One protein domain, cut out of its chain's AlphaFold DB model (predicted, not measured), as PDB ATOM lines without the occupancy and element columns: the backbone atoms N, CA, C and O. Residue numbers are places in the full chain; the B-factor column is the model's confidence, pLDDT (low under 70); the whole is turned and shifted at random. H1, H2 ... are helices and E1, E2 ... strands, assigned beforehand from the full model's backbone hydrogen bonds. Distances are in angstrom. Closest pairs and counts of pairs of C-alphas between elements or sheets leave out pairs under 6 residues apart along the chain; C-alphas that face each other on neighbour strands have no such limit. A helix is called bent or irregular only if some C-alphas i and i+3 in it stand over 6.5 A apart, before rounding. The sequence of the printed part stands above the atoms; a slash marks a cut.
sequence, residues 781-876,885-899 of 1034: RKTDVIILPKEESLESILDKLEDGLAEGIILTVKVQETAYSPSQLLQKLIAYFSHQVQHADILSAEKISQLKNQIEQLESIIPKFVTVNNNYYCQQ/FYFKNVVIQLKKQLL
ATOM      1  N   ARG A 781     174.215 168.250 161.977       75.62
ATOM      2  CA  ARG A 781     173.024 168.208 162.846       75.62
ATOM      3  C   ARG A 781     173.434 168.477 164.293       75.62
ATOM      4  O   ARG A 781     174.595 168.363 164.663       75.62
ATOM      5  N   LYS A 782     172.451 168.763 165.153       70.56
ATOM      6  CA  LYS A 782     172.686 168.847 166.605       70.56
ATOM      7  C   LYS A 782     173.251 167.540 167.178       70.56
ATOM      8  O   LYS A 782     174.045 167.601 168.101       70.56
ATOM      9  N   THR A 783     172.853 166.397 166.615       65.69
ATOM     10  CA  THR A 783     173.359 165.058 166.959       65.69
ATOM     11  C   THR A 783     174.804 164.835 166.527       65.69
ATOM     12  O   THR A 783     175.505 164.046 167.143       65.69
ATOM     13  N   ASP A 784     175.251 165.559 165.501       67.00
ATOM     14  CA  ASP A 784     176.574 165.393 164.892       67.00
ATOM     15  C   ASP A 784     177.620 166.308 165.565       67.00
ATOM     16  O   ASP A 784     178.783 166.382 165.153       67.00
ATOM     17  N   VAL A 785     177.188 167.056 166.586       68.44
ATOM     18  CA  VAL A 785     178.035 167.885 167.437       68.44
ATOM     19  C   VAL A 785     178.185 167.183 168.776       68.44
ATOM     20  O   VAL A 785     177.243 167.122 169.564       68.44
ATOM     21  N   ILE A 786     179.389 166.698 169.052       69.38
ATOM     22  CA  ILE A 786     179.727 166.134 170.355       69.38
ATOM     23  C   ILE A 786     180.168 167.298 171.240       69.38
ATOM     24  O   ILE A 786     181.213 167.909 171.010       69.38
ATOM     25  N   ILE A 787     179.356 167.639 172.236       65.44
ATOM     26  CA  ILE A 787     179.759 168.549 173.310       65.44
ATOM     27  C   ILE A 787     180.375 167.666 174.378       65.44
ATOM     28  O   ILE A 787     179.693 166.779 174.867       65.44
ATOM     29  N   LEU A 788     181.637 167.892 174.728       58.84
ATOM     30  CA  LEU A 788     182.304 167.135 175.785       58.84
ATOM     31  C   LEU A 788     181.948 167.739 177.158       58.84
ATOM     32  O   LEU A 788     182.491 168.800 177.490       58.84
ATOM     33  N   PRO A 789     181.057 167.141 177.981       53.84
ATOM     34  CA  PRO A 789     181.022 167.429 179.408       53.84
ATOM     35  C   PRO A 789     182.210 166.746 180.099       53.84
ATOM     36  O   PRO A 789     182.850 165.858 179.541       53.84
ATOM     37  N   LYS A 790     182.486 167.132 181.348       52.09
ATOM     38  CA  LYS A 790     183.605 166.603 182.148       52.09
ATOM     39  C   LYS A 790     183.588 165.067 182.360       52.09
ATOM     40  O   LYS A 790     184.551 164.561 182.922       52.09
ATOM     41  N   GLU A 791     182.542 164.340 181.944       48.31
ATOM     42  CA  GLU A 791     182.282 162.941 182.342       48.31
ATOM     43  C   GLU A 791     181.731 162.006 181.226       48.31
ATOM     44  O   GLU A 791     181.225 160.933 181.543       48.31
ATOM     45  N   GLU A 792     181.811 162.337 179.925       56.31
ATOM     46  CA  GLU A 792     181.518 161.334 178.868       56.31
ATOM     47  C   GLU A 792     182.704 160.368 178.661       56.31
ATOM     48  O   GLU A 792     183.863 160.789 178.649       56.31
ATOM     49  N   SER A 793     182.430 159.064 178.483       66.56
ATOM     50  CA  SER A 793     183.472 158.062 178.220       66.56
ATOM     51  C   SER A 793     184.027 158.191 176.798       66.56
ATOM     52  O   SER A 793     183.294 158.351 175.822       66.56
ATOM     53  N   LEU A 794     185.350 158.100 176.673       70.25
ATOM     54  CA  LEU A 794     186.060 158.316 175.410       70.25
ATOM     55  C   LEU A 794     185.764 157.250 174.343       70.25
ATOM     56  O   LEU A 794     185.789 157.561 173.158       70.25
ATOM     57  N   GLU A 795     185.404 156.039 174.769       71.75
ATOM     58  CA  GLU A 795     184.868 154.971 173.908       71.75
ATOM     59  C   GLU A 795     183.619 155.427 173.156       71.75
ATOM     60  O   GLU A 795     183.586 155.361 171.933       71.75
ATOM     61  N   SER A 796     182.646 156.022 173.854       74.94
ATOM     62  CA  SER A 796     181.422 156.512 173.212       74.94
ATOM     63  C   SER A 796     181.707 157.604 172.175       74.94
ATOM     64  O   SER A 796     180.982 157.734 171.190       74.94
ATOM     65  N   ILE A 797     182.761 158.397 172.380       75.19
ATOM     66  CA  ILE A 797     183.173 159.454 171.449       75.19
ATOM     67  C   ILE A 797     183.832 158.852 170.203       75.19
ATOM     68  O   ILE A 797     183.551 159.319 169.099       75.19
ATOM     69  N   LEU A 798     184.679 157.831 170.362       78.81
ATOM     70  CA  LEU A 798     185.299 157.120 169.242       78.81
ATOM     71  C   LEU A 798     184.269 156.333 168.426       78.81
ATOM     72  O   LEU A 798     184.305 156.430 167.203       78.81
ATOM     73  N   ASP A 799     183.312 155.668 169.077       81.00
ATOM     74  CA  ASP A 799     182.224 154.946 168.403       81.00
ATOM     75  C   ASP A 799     181.358 155.911 167.575       81.00
ATOM     76  O   ASP A 799     181.161 155.713 166.377       81.00
ATOM     77  N   LYS A 800     180.932 157.038 168.170       77.81
ATOM     78  CA  LYS A 800     180.190 158.088 167.446       77.81
ATOM     79  C   LYS A 800     181.000 158.649 166.272       77.81
ATOM     80  O   LYS A 800     180.441 158.915 165.210       77.81
ATOM     81  N   LEU A 801     182.307 158.867 166.450       79.50
ATOM     82  CA  LEU A 801     183.187 159.327 165.371       79.50
ATOM     83  C   LEU A 801     183.294 158.289 164.251       79.50
ATOM     84  O   LEU A 801     183.275 158.676 163.086       79.50
ATOM     85  N   GLU A 802     183.391 157.003 164.578       82.19
ATOM     86  CA  GLU A 802     183.425 155.929 163.590       82.19
ATOM     87  C   GLU A 802     182.114 155.843 162.793       82.19
ATOM     88  O   GLU A 802     182.170 155.776 161.561       82.19
ATOM     89  N   ASP A 803     180.963 155.960 163.459       80.06
ATOM     90  CA  ASP A 803     179.643 156.016 162.818       80.06
ATOM     91  C   ASP A 803     179.531 157.215 161.861       80.06
ATOM     92  O   ASP A 803     179.159 157.069 160.695       80.06
ATOM     93  N   GLY A 804     179.929 158.410 162.312       77.25
ATOM     94  CA  GLY A 804     179.924 159.611 161.471       77.25
ATOM     95  C   GLY A 804     180.845 159.483 160.253       77.25
ATOM     96  O   GLY A 804     180.483 159.882 159.143       77.25
ATOM     97  N   LEU A 805     182.021 158.874 160.426       81.69
ATOM     98  CA  LEU A 805     182.968 158.638 159.337       81.69
ATOM     99  C   LEU A 805     182.472 157.593 158.336       81.69
ATOM    100  O   LEU A 805     182.784 157.722 157.151       81.69
ATOM    101  N   ALA A 806     181.694 156.600 158.777       79.56
ATOM    102  CA  ALA A 806     181.025 155.656 157.884       79.56
ATOM    103  C   ALA A 806     180.016 156.366 156.961       79.56
ATOM    104  O   ALA A 806     179.890 155.997 155.795       79.56
ATOM    105  N   GLU A 807     179.384 157.444 157.436       74.38
ATOM    106  CA  GLU A 807     178.523 158.335 156.639       74.38
ATOM    107  C   GLU A 807     179.304 159.427 155.867       74.38
ATOM    108  O   GLU A 807     178.720 160.269 155.180       74.38
ATOM    109  N   GLY A 808     180.640 159.444 155.948       74.38
ATOM    110  CA  GLY A 808     181.483 160.447 155.288       74.38
ATOM    111  C   GLY A 808     181.379 161.850 155.903       74.38
ATOM    112  O   GLY A 808     181.544 162.855 155.196       74.38
ATOM    113  N   ILE A 809     181.090 161.929 157.205       78.50
ATOM    114  CA  ILE A 809     180.955 163.159 157.991       78.50
ATOM    115  C   ILE A 809     182.010 163.164 159.103       78.50
ATOM    116  O   ILE A 809     182.206 162.180 159.808       78.50
ATOM    117  N   ILE A 810     182.691 164.296 159.292       78.88
ATOM    118  CA  ILE A 810     183.574 164.490 160.444       78.88
ATOM    119  C   ILE A 810     182.762 165.213 161.514       78.88
ATOM    120  O   ILE A 810     182.396 166.378 161.334       78.88
ATOM    121  N   LEU A 811     182.457 164.514 162.610       76.44
ATOM    122  CA  LEU A 811     181.693 165.092 163.713       76.44
ATOM    123  C   LEU A 811     182.423 166.300 164.303       76.44
ATOM    124  O   LEU A 811     183.645 166.302 164.473       76.44
ATOM    125  N   THR A 812     181.665 167.341 164.635       71.00
ATOM    126  CA  THR A 812     182.240 168.536 165.255       71.00
ATOM    127  C   THR A 812     182.316 168.328 166.757       71.00
ATOM    128  O   THR A 812     181.289 168.263 167.428       71.00
ATOM    129  N   VAL A 813     183.527 168.271 167.302       69.38
ATOM    130  CA  VAL A 813     183.730 168.150 168.749       69.38
ATOM    131  C   VAL A 813     183.943 169.537 169.355       69.38
ATOM    132  O   VAL A 813     184.789 170.304 168.885       69.38
ATOM    133  N   LYS A 814     183.165 169.864 170.392       70.19
ATOM    134  CA  LYS A 814     183.281 171.106 171.161       70.19
ATOM    135  C   LYS A 814     183.806 170.840 172.569       70.19
ATOM    136  O   LYS A 814     183.205 170.067 173.313       70.19
ATOM    137  N   VAL A 815     184.870 171.544 172.955       65.81
ATOM    138  CA  VAL A 815     185.391 171.580 174.334       65.81
ATOM    139  C   VAL A 815     185.176 172.988 174.874       65.81
ATOM    140  O   VAL A 815     185.676 173.932 174.268       65.81
ATOM    141  N   GLN A 816     184.449 173.146 175.988       61.59
ATOM    142  CA  GLN A 816     184.209 174.460 176.617       61.59
ATOM    143  C   GLN A 816     183.777 175.536 175.594       61.59
ATOM    144  O   GLN A 816     184.421 176.569 175.465       61.59
ATOM    145  N   GLU A 817     182.737 175.255 174.799       63.47
ATOM    146  CA  GLU A 817     182.218 176.121 173.712       63.47
ATOM    147  C   GLU A 817     183.114 176.271 172.458       63.47
ATOM    148  O   GLU A 817     182.613 176.680 171.406       63.47
ATOM    149  N   THR A 818     184.393 175.879 172.487       70.50
ATOM    150  CA  THR A 818     185.296 175.984 171.322       70.50
ATOM    151  C   THR A 818     185.169 174.787 170.375       70.50
ATOM    152  O   THR A 818     185.287 173.636 170.794       70.50
ATOM    153  N   ALA A 819     184.903 175.049 169.089       70.75
ATOM    154  CA  ALA A 819     184.818 174.032 168.038       70.75
ATOM    155  C   ALA A 819     186.156 173.900 167.299       70.75
ATOM    156  O   ALA A 819     186.713 174.904 166.853       70.75
ATOM    157  N   TYR A 820     186.640 172.670 167.129       71.94
ATOM    158  CA  TYR A 820     187.897 172.394 166.429       71.94
ATOM    159  C   TYR A 820     187.666 172.107 164.944       71.94
ATOM    160  O   TYR A 820     186.700 171.436 164.576       71.94
ATOM    161  N   SER A 821     188.568 172.585 164.081       72.75
ATOM    162  CA  SER A 821     188.601 172.136 162.684       72.75
ATOM    163  C   SER A 821     188.970 170.644 162.605       72.75
ATOM    164  O   SER A 821     189.610 170.142 163.529       72.75
ATOM    165  N   PRO A 822     188.642 169.921 161.516       75.44
ATOM    166  CA  PRO A 822     189.010 168.508 161.365       75.44
ATOM    167  C   PRO A 822     190.494 168.209 161.642       75.44
ATOM    168  O   PRO A 822     190.819 167.260 162.353       75.44
ATOM    169  N   SER A 823     191.403 169.064 161.161       72.50
ATOM    170  CA  SER A 823     192.846 168.924 161.400       72.50
ATOM    171  C   SER A 823     193.227 169.172 162.864       72.50
ATOM    172  O   SER A 823     194.053 168.450 163.421       72.50
ATOM    173  N   GLN A 824     192.614 170.169 163.511       78.25
ATOM    174  CA  GLN A 824     192.842 170.462 164.930       78.25
ATOM    175  C   GLN A 824     192.261 169.370 165.834       78.25
ATOM    176  O   GLN A 824     192.855 169.046 166.859       78.25
ATOM    177  N   LEU A 825     191.125 168.788 165.449       78.62
ATOM    178  CA  LEU A 825     190.461 167.720 166.184       78.62
ATOM    179  C   LEU A 825     191.356 166.486 166.280       78.62
ATOM    180  O   LEU A 825     191.592 165.986 167.377       78.62
ATOM    181  N   LEU A 826     191.908 166.037 165.150       78.62
ATOM    182  CA  LEU A 826     192.789 164.871 165.136       78.62
ATOM    183  C   LEU A 826     194.066 165.115 165.955       78.62
ATOM    184  O   LEU A 826     194.489 164.247 166.715       78.62
ATOM    185  N   GLN A 827     194.639 166.322 165.876       79.69
ATOM    186  CA  GLN A 827     195.789 166.714 166.699       79.69
ATOM    187  C   GLN A 827     195.463 166.729 168.199       79.69
ATOM    188  O   GLN A 827     196.268 166.263 169.002       79.69
ATOM    189  N   LYS A 828     194.288 167.235 168.592       76.81
ATOM    190  CA  LYS A 828     193.842 167.266 169.993       76.81
ATOM    191  C   LYS A 828     193.558 165.868 170.542       76.81
ATOM    192  O   LYS A 828     193.958 165.593 171.670       76.81
ATOM    193  N   LEU A 829     192.933 164.990 169.754       77.19
ATOM    194  CA  LEU A 829     192.726 163.585 170.127       77.19
ATOM    195  C   LEU A 829     194.069 162.890 170.360       77.19
ATOM    196  O   LEU A 829     194.274 162.271 171.400       77.19
ATOM    197  N   ILE A 830     195.020 163.063 169.443       80.31
ATOM    198  CA  ILE A 830     196.364 162.498 169.579       80.31
ATOM    199  C   ILE A 830     197.076 163.041 170.818       80.31
ATOM    200  O   ILE A 830     197.592 162.251 171.601       80.31
ATOM    201  N   ALA A 831     197.059 164.358 171.040       78.88
ATOM    202  CA  ALA A 831     197.680 164.977 172.211       78.88
ATOM    203  C   ALA A 831     197.075 164.471 173.533       78.88
ATOM    204  O   ALA A 831     197.802 164.268 174.506       78.88
ATOM    205  N   TYR A 832     195.762 164.222 173.564       79.62
ATOM    206  CA  TYR A 832     195.091 163.619 174.714       79.62
ATOM    207  C   TYR A 832     195.618 162.206 175.000       79.62
ATOM    208  O   TYR A 832     196.021 161.919 176.128       79.62
ATOM    209  N   PHE A 833     195.680 161.337 173.985       77.00
ATOM    210  CA  PHE A 833     196.229 159.989 174.153       77.00
ATOM    211  C   PHE A 833     197.716 160.014 174.522       77.00
ATOM    212  O   PHE A 833     198.129 159.237 175.378       77.00
ATOM    213  N   SER A 834     198.506 160.941 173.970       78.56
ATOM    214  CA  SER A 834     199.900 161.158 174.382       78.56
ATOM    215  C   SER A 834     200.023 161.466 175.873       78.56
ATOM    216  O   SER A 834     200.847 160.854 176.547       78.56
ATOM    217  N   HIS A 835     199.184 162.355 176.405       77.69
ATOM    218  CA  HIS A 835     199.188 162.700 177.827       77.69
ATOM    219  C   HIS A 835     198.765 161.516 178.715       77.69
ATOM    220  O   HIS A 835     199.396 161.245 179.734       77.69
ATOM    221  N   GLN A 836     197.729 160.764 178.324       73.88
ATOM    222  CA  GLN A 836     197.286 159.574 179.069       73.88
ATOM    223  C   GLN A 836     198.358 158.475 179.097       73.88
ATOM    224  O   GLN A 836     198.574 157.850 180.133       73.88
ATOM    225  N   VAL A 837     199.064 158.268 177.981       77.25
ATOM    226  CA  VAL A 837     200.162 157.295 177.885       77.25
ATOM    227  C   VAL A 837     201.377 157.731 178.715       77.25
ATOM    228  O   VAL A 837     201.998 156.887 179.351       77.25
ATOM    229  N   GLN A 838     201.691 159.031 178.788       74.88
ATOM    230  CA  GLN A 838     202.786 159.556 179.625       74.88
ATOM    231  C   GLN A 838     202.551 159.369 181.133       74.88
ATOM    232  O   GLN A 838     203.511 159.232 181.886       74.88
ATOM    233  N   HIS A 839     201.291 159.326 181.572       70.38
ATOM    234  CA  HIS A 839     200.907 159.072 182.965       70.38
ATOM    235  C   HIS A 839     200.459 157.620 183.221       70.38
ATOM    236  O   HIS A 839     199.912 157.320 184.286       70.38
ATOM    237  N   ALA A 840     200.709 156.704 182.275       66.81
ATOM    238  CA  ALA A 840     200.272 155.311 182.361       66.81
ATOM    239  C   ALA A 840     200.876 154.544 183.551       66.81
ATOM    240  O   ALA A 840     200.237 153.623 184.061       66.81
ATOM    241  N   ASP A 841     202.043 154.970 184.044       63.50
ATOM    242  CA  ASP A 841     202.722 154.387 185.209       63.50
ATOM    243  C   ASP A 841     201.879 154.485 186.508       63.50
ATOM    244  O   ASP A 841     202.082 153.724 187.448       63.50
ATOM    245  N   ILE A 842     200.867 155.362 186.568       63.81
ATOM    246  CA  ILE A 842     200.033 155.607 187.768       63.81
ATOM    247  C   ILE A 842     198.624 154.973 187.630       63.81
ATOM    248  O   ILE A 842     197.792 155.049 188.537       63.81
ATOM    249  N   LEU A 843     198.321 154.325 186.497       69.44
ATOM    250  CA  LEU A 843     196.993 153.777 186.185       69.44
ATOM    251  C   LEU A 843     196.836 152.305 186.619       69.44
ATOM    252  O   LEU A 843     197.789 151.531 186.631       69.44
ATOM    253  N   SER A 844     195.603 151.894 186.947       71.50
ATOM    254  CA  SER A 844     195.280 150.485 187.226       71.50
ATOM    255  C   SER A 844     195.387 149.619 185.963       71.50
ATOM    256  O   SER A 844     195.187 150.105 184.849       71.50
ATOM    257  N   ALA A 845     195.642 148.316 186.128       71.50
ATOM    258  CA  ALA A 845     195.749 147.368 185.011       71.50
ATOM    259  C   ALA A 845     194.499 147.357 184.105       71.50
ATOM    260  O   ALA A 845     194.622 147.285 182.882       71.50
ATOM    261  N   GLU A 846     193.305 147.515 184.688       72.69
ATOM    262  CA  GLU A 846     192.049 147.665 183.942       72.69
ATOM    263  C   GLU A 846     192.046 148.919 183.055       72.69
ATOM    264  O   GLU A 846     191.713 148.829 181.876       72.69
ATOM    265  N   LYS A 847     192.499 150.070 183.572       72.50
ATOM    266  CA  LYS A 847     192.578 151.323 182.803       72.50
ATOM    267  C   LYS A 847     193.621 151.263 181.688       72.50
ATOM    268  O   LYS A 847     193.407 151.850 180.632       72.50
ATOM    269  N   ILE A 848     194.724 150.539 181.891       74.69
ATOM    270  CA  ILE A 848     195.741 150.311 180.851       74.69
ATOM    271  C   ILE A 848     195.167 149.447 179.717       74.69
ATOM    272  O   ILE A 848     195.374 149.762 178.546       74.69
ATOM    273  N   SER A 849     194.415 148.391 180.051       77.44
ATOM    274  CA  SER A 849     193.713 147.556 179.062       77.44
ATOM    275  C   SER A 849     192.677 148.366 178.274       77.44
ATOM    276  O   SER A 849     192.626 148.308 177.046       77.44
ATOM    277  N   GLN A 850     191.914 149.207 178.974       78.88
ATOM    278  CA  GLN A 850     190.916 150.085 178.374       78.88
ATOM    279  C   GLN A 850     191.549 151.128 177.432       78.88
ATOM    280  O   GLN A 850     191.110 151.294 176.294       78.88
ATOM    281  N   LEU A 851     192.653 151.758 177.847       78.69
ATOM    282  CA  LEU A 851     193.418 152.703 177.025       78.69
ATOM    283  C   LEU A 851     194.020 152.030 175.780       78.69
ATOM    284  O   LEU A 851     194.060 152.635 174.709       78.69
ATOM    285  N   LYS A 852     194.458 150.769 175.890       81.06
ATOM    286  CA  LYS A 852     194.954 149.987 174.750       81.06
ATOM    287  C   LYS A 852     193.863 149.771 173.697       81.06
ATOM    288  O   LYS A 852     194.115 150.038 172.522       81.06
ATOM    289  N   ASN A 853     192.665 149.360 174.117       82.44
ATOM    290  CA  ASN A 853     191.522 149.175 173.216       82.44
ATOM    291  C   ASN A 853     191.139 150.492 172.518       82.44
ATOM    292  O   ASN A 853     190.929 150.514 171.309       82.44
ATOM    293  N   GLN A 854     191.141 151.612 173.247       81.94
ATOM    294  CA  GLN A 854     190.850 152.937 172.686       81.94
ATOM    295  C   GLN A 854     191.904 153.406 171.668       81.94
ATOM    296  O   GLN A 854     191.564 154.021 170.659       81.94
ATOM    297  N   ILE A 855     193.191 153.100 171.882       81.81
ATOM    298  CA  ILE A 855     194.258 153.407 170.912       81.81
ATOM    299  C   ILE A 855     194.146 152.520 169.660       81.81
ATOM    300  O   ILE A 855     194.449 152.977 168.558       81.81
ATOM    301  N   GLU A 856     193.708 151.265 169.798       83.81
ATOM    302  CA  GLU A 856     193.417 150.381 168.659       83.81
ATOM    303  C   GLU A 856     192.221 150.881 167.834       83.81
ATOM    304  O   GLU A 856     192.317 150.933 166.607       83.81
ATOM    305  N   GLN A 857     191.154 151.348 168.488       83.50
ATOM    306  CA  GLN A 857     190.039 152.035 167.822       83.50
ATOM    307  C   GLN A 857     190.494 153.335 167.135       83.50
ATOM    308  O   GLN A 857     190.138 153.606 165.991       83.50
ATOM    309  N   LEU A 858     191.350 154.140 167.772       83.38
ATOM    310  CA  LEU A 858     191.897 155.341 167.134       83.38
ATOM    311  C   LEU A 858     192.717 155.002 165.874       83.38
ATOM    312  O   LEU A 858     192.642 155.718 164.873       83.38
ATOM    313  N   GLU A 859     193.485 153.909 165.898       84.31
ATOM    314  CA  GLU A 859     194.253 153.441 164.739       84.31
ATOM    315  C   GLU A 859     193.353 153.033 163.563       84.31
ATOM    316  O   GLU A 859     193.693 153.331 162.415       84.31
ATOM    317  N   SER A 860     192.204 152.397 163.824       86.19
ATOM    318  CA  SER A 860     191.238 152.031 162.775       86.19
ATOM    319  C   SER A 860     190.521 153.257 162.190       86.19
ATOM    320  O   SER A 860     190.231 153.297 160.989       86.19
ATOM    321  N   ILE A 861     190.294 154.286 163.012       85.94
ATOM    322  CA  ILE A 861     189.606 155.528 162.644       85.94
ATOM    323  C   ILE A 861     190.484 156.445 161.780       85.94
ATOM    324  O   ILE A 861     189.991 157.020 160.806       85.94
ATOM    325  N   ILE A 862     191.782 156.583 162.081       85.25
ATOM    326  CA  ILE A 862     192.690 157.539 161.410       85.25
ATOM    327  C   ILE A 862     192.679 157.435 159.873       85.25
ATOM    328  O   ILE A 862     192.540 158.474 159.223       85.25
ATOM    329  N   PRO A 863     192.790 156.244 159.245       84.94
ATOM    330  CA  PRO A 863     192.729 156.124 157.790       84.94
ATOM    331  C   PRO A 863     191.413 156.641 157.206       84.94
ATOM    332  O   PRO A 863     191.433 157.388 156.225       84.94
ATOM    333  N   LYS A 864     190.278 156.294 157.829       84.00
ATOM    334  CA  LYS A 864     188.946 156.755 157.411       84.00
ATOM    335  C   LYS A 864     188.832 158.274 157.574       84.00
ATOM    336  O   LYS A 864     188.430 158.959 156.640       84.00
ATOM    337  N   PHE A 865     189.275 158.809 158.710       85.94
ATOM    338  CA  PHE A 865     189.247 160.241 159.019       85.94
ATOM    339  C   PHE A 865     190.074 161.071 158.032       85.94
ATOM    340  O   PHE A 865     189.588 162.067 157.498       85.94
ATOM    341  N   VAL A 866     191.310 160.650 157.745       83.12
ATOM    342  CA  VAL A 866     192.187 161.332 156.780       83.12
ATOM    343  C   VAL A 866     191.585 161.287 155.376       83.12
ATOM    344  O   VAL A 866     191.558 162.312 154.698       83.12
ATOM    345  N   THR A 867     191.039 160.138 154.970       83.75
ATOM    346  CA  THR A 867     190.377 159.978 153.665       83.75
ATOM    347  C   THR A 867     189.173 160.914 153.539       83.75
ATOM    348  O   THR A 867     189.088 161.686 152.587       83.75
ATOM    349  N   VAL A 868     188.272 160.918 154.525       82.12
ATOM    350  CA  VAL A 868     187.084 161.788 154.535       82.12
ATOM    351  C   VAL A 868     187.481 163.267 154.559       82.12
ATOM    352  O   VAL A 868     186.897 164.072 153.834       82.12
ATOM    353  N   ASN A 869     188.496 163.647 155.336       82.38
ATOM    354  CA  ASN A 869     188.971 165.028 155.378       82.38
ATOM    355  C   ASN A 869     189.544 165.488 154.038       82.38
ATOM    356  O   ASN A 869     189.191 166.564 153.559       82.38
ATOM    357  N   ASN A 870     190.436 164.692 153.451       81.50
ATOM    358  CA  ASN A 870     191.120 165.069 152.219       81.50
ATOM    359  C   ASN A 870     190.136 165.113 151.044       81.50
ATOM    360  O   ASN A 870     190.218 166.025 150.229       81.50
ATOM    361  N   ASN A 871     189.150 164.211 151.022       77.94
ATOM    362  CA  ASN A 871     188.136 164.174 149.972       77.94
ATOM    363  C   ASN A 871     187.089 165.293 150.092       77.94
ATOM    364  O   ASN A 871     186.588 165.751 149.068       77.94
ATOM    365  N   TYR A 872     186.726 165.724 151.310       74.38
ATOM    366  CA  TYR A 872     185.536 166.572 151.499       74.38
ATOM    367  C   TYR A 872     185.738 167.875 152.283       74.38
ATOM    368  O   TYR A 872     184.931 168.791 152.133       74.38
ATOM    369  N   TYR A 873     186.767 167.989 153.124       74.56
ATOM    370  CA  TYR A 873     186.972 169.147 154.011       74.56
ATOM    371  C   TYR A 873     188.216 169.976 153.652       74.56
ATOM    372  O   TYR A 873     188.359 171.109 154.119       74.56
ATOM    373  N   CYS A 874     189.100 169.458 152.795       68.81
ATOM    374  CA  CYS A 874     190.278 170.169 152.315       68.81
ATOM    375  C   CYS A 874     189.918 171.124 151.162       68.81
ATOM    376  O   CYS A 874     189.539 170.698 150.077       68.81
ATOM    377  N   GLN A 875     190.053 172.437 151.383       56.56
ATOM    378  CA  GLN A 875     189.744 173.455 150.363       56.56
ATOM    379  C   GLN A 875     190.862 173.631 149.315       56.56
ATOM    380  O   GLN A 875     190.626 174.244 148.277       56.56
ATOM    381  N   GLN A 876     192.072 173.123 149.589       58.28
ATOM    382  CA  GLN A 876     193.242 173.167 148.702       58.28
ATOM    383  C   GLN A 876     194.098 171.899 148.899       58.28
ATOM    384  O   GLN A 876     194.902 171.863 149.837       58.28
ATOM    385  N   PHE A 885     200.673 159.045 156.757       78.75
ATOM    386  CA  PHE A 885     201.902 158.423 157.254       78.75
ATOM    387  C   PHE A 885     202.361 159.057 158.570       78.75
ATOM    388  O   PHE A 885     202.738 158.344 159.500       78.75
ATOM    389  N   TYR A 886     202.251 160.384 158.687       81.25
ATOM    390  CA  TYR A 886     202.531 161.100 159.931       81.25
ATOM    391  C   TYR A 886     201.652 160.584 161.080       81.25
ATOM    392  O   TYR A 886     202.172 160.145 162.105       81.25
ATOM    393  N   PHE A 887     200.330 160.553 160.892       80.25
ATOM    394  CA  PHE A 887     199.402 160.157 161.955       80.25
ATOM    395  C   PHE A 887     199.514 158.674 162.339       80.25
ATOM    396  O   PHE A 887     199.465 158.352 163.526       80.25
ATOM    397  N   LYS A 888     199.754 157.774 161.372       81.62
ATOM    398  CA  LYS A 888     200.042 156.358 161.662       81.62
ATOM    399  C   LYS A 888     201.301 156.189 162.515       81.62
ATOM    400  O   LYS A 888     201.279 155.445 163.492       81.62
ATOM    401  N   ASN A 889     202.381 156.904 162.193       80.25
ATOM    402  CA  ASN A 889     203.627 156.818 162.958       80.25
ATOM    403  C   ASN A 889     203.466 157.307 164.399       80.25
ATOM    404  O   ASN A 889     204.026 156.697 165.309       80.25
ATOM    405  N   VAL A 890     202.674 158.360 164.619       80.50
ATOM    406  CA  VAL A 890     202.393 158.856 165.971       80.50
ATOM    407  C   VAL A 890     201.645 157.805 166.802       80.50
ATOM    408  O   VAL A 890     202.019 157.558 167.945       80.50
ATOM    409  N   VAL A 891     200.658 157.104 166.233       82.00
ATOM    410  CA  VAL A 891     199.955 156.023 166.952       82.00
ATOM    411  C   VAL A 891     200.859 154.822 167.234       82.00
ATOM    412  O   VAL A 891     200.814 154.265 168.331       82.00
ATOM    413  N   ILE A 892     201.747 154.459 166.303       81.94
ATOM    414  CA  ILE A 892     202.756 153.411 166.535       81.94
ATOM    415  C   ILE A 892     203.673 153.789 167.709       81.94
ATOM    416  O   ILE A 892     203.995 152.938 168.541       81.94
ATOM    417  N   GLN A 893     204.084 155.057 167.804       79.81
ATOM    418  CA  GLN A 893     204.884 155.552 168.928       79.81
ATOM    419  C   GLN A 893     204.108 155.503 170.251       79.81
ATOM    420  O   GLN A 893     204.664 155.040 171.246       79.81
ATOM    421  N   LEU A 894     202.826 155.883 170.257       81.06
ATOM    422  CA  LEU A 894     201.959 155.787 171.439       81.06
ATOM    423  C   LEU A 894     201.810 154.348 171.939       81.06
ATOM    424  O   LEU A 894     201.943 154.093 173.135       81.06
ATOM    425  N   LYS A 895     201.608 153.385 171.031       80.75
ATOM    426  CA  LYS A 895     201.538 151.958 171.383       80.75
ATOM    427  C   LYS A 895     202.839 151.452 172.001       80.75
ATOM    428  O   LYS A 895     202.796 150.740 173.002       80.75
ATOM    429  N   LYS A 896     203.990 151.832 171.431       79.31
ATOM    430  CA  LYS A 896     205.314 151.479 171.974       79.31
ATOM    431  C   LYS A 896     205.521 152.060 173.376       79.31
ATOM    432  O   LYS A 896     205.889 151.322 174.281       79.31
ATOM    433  N   GLN A 897     205.194 153.336 173.577       77.19
ATOM    434  CA  GLN A 897     205.297 153.994 174.884       77.19
ATOM    435  C   GLN A 897     204.375 153.359 175.936       77.19
ATOM    436  O   GLN A 897     204.793 153.167 177.078       77.19
ATOM    437  N   LEU A 898     203.155 152.957 175.563       78.31
ATOM    438  CA  LEU A 898     202.240 152.259 176.472       78.31
ATOM    439  C   LEU A 898     202.752 150.857 176.849       78.31
ATOM    440  O   LEU A 898     202.674 150.463 178.012       78.31
ATOM    441  N   LEU A 899     203.322 150.120 175.888       73.62
ATOM    442  CA  LEU A 899     203.967 148.822 176.124       73.62
ATOM    443  C   LEU A 899     205.158 148.951 177.084       73.62
ATOM    444  O   LEU A 899     205.273 148.158 178.019       73.62
TER     445      LEU A 899
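What this domain is: This is residues 781 to 876 and 885 to 899 of the 1034 residues of the protein "RasGEF domain protein" of Legionella clemsonensis (UniProt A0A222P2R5). Three long helices, H2, H3a and H4, make an up-and-down bundle, with the shorter H1 packed beside H3a and a small sheet of two strands, E1 and E2, on the side away from H4, E1 near H1 and E2 near H2. H3 bends, and its second arm, H3b, turns off steeply from H3a past the last residues of H1 and the first of H2. The printed part has 111 residues, with four named helices and two named strands in the order E1, H1, E2, H2, H3, H4; the two strands are parallel and the class is mostly helix. The whole is compact, with a radius of gyration of the C-alphas of 14.1 A and spans of 41 by 32 by 22 A.

Where its parts are: E1 is residues 785 to 788, beginning at C-alpha 785 (178.035, 167.885, 167.437). H1 is residues 794 to 806, 18.4 A long, and E2 is residues 812 to 815. H2 is residues 822 to 838, 24.6 A long. H3, residues 845 to 872, is one helix by its hydrogen bonds but bent, with C-alphas 860 and 863 6.6 A apart. Its arms are H3a, residues 845 to 860, 23.2 A long, and H3b, residues 863 to 872, 14.2 A long. H4, residues 885 to 899, is 21.3 A long and ends at C-alpha 899 (203.967, 148.822, 176.124).

How they stand to each other: H2 and H4 touch at a shallow tilt of 18 degrees, the same way; their closest C-alphas, of Val 837 and Leu 898, are 5.6 A apart. H3a touches H4 with residues 852 to 859 alone, opposite ways at 14 degrees, a shallow tilt; the closest C-alphas are those of Glu 859 and Val 891, 6.6 A. H2 and H3a are close but not clearly touching, with the C-alphas of Phe 833 and Ile 855 closest at 7.6 A. H1 touches H3a with residues 794 to 798 alone, closest at the C-alphas of Glu 795 and Gln 854, 6.4 A. H1 and H3b only just touch, with 3 pairs of C-alphas within 8 A, closest at Leu 805 and Phe 865, 6.5 A. The arms H3a and H3b stand at a steep tilt of 40 degrees. E1, H1 and E2 form a strand-helix-strand unit, two parallel neighbour strands with a helix between, with a right-handed crossover. Across E1 and E2, N 786 and O 812 are 2.9 A apart and N 814 and O 786 are 2.8 A apart, within hydrogen-bond range. In H1, H2, H3a, H3b and H4 every O i to N i+4 pair is within hydrogen-bond range.

The domain as a whole: The two C-alphas farthest apart, of Ser 844 and Gln 876, are 44.8 A apart. Residues 877 to 884 are cut out, and C-alphas 876 and 885 are 19.1 A apart across the cut. Of the links printed whole, none is long. The mean pLDDT of the printed part is 75.1; 22 residues are under 70, among them 783 to 793 and 840 to 843.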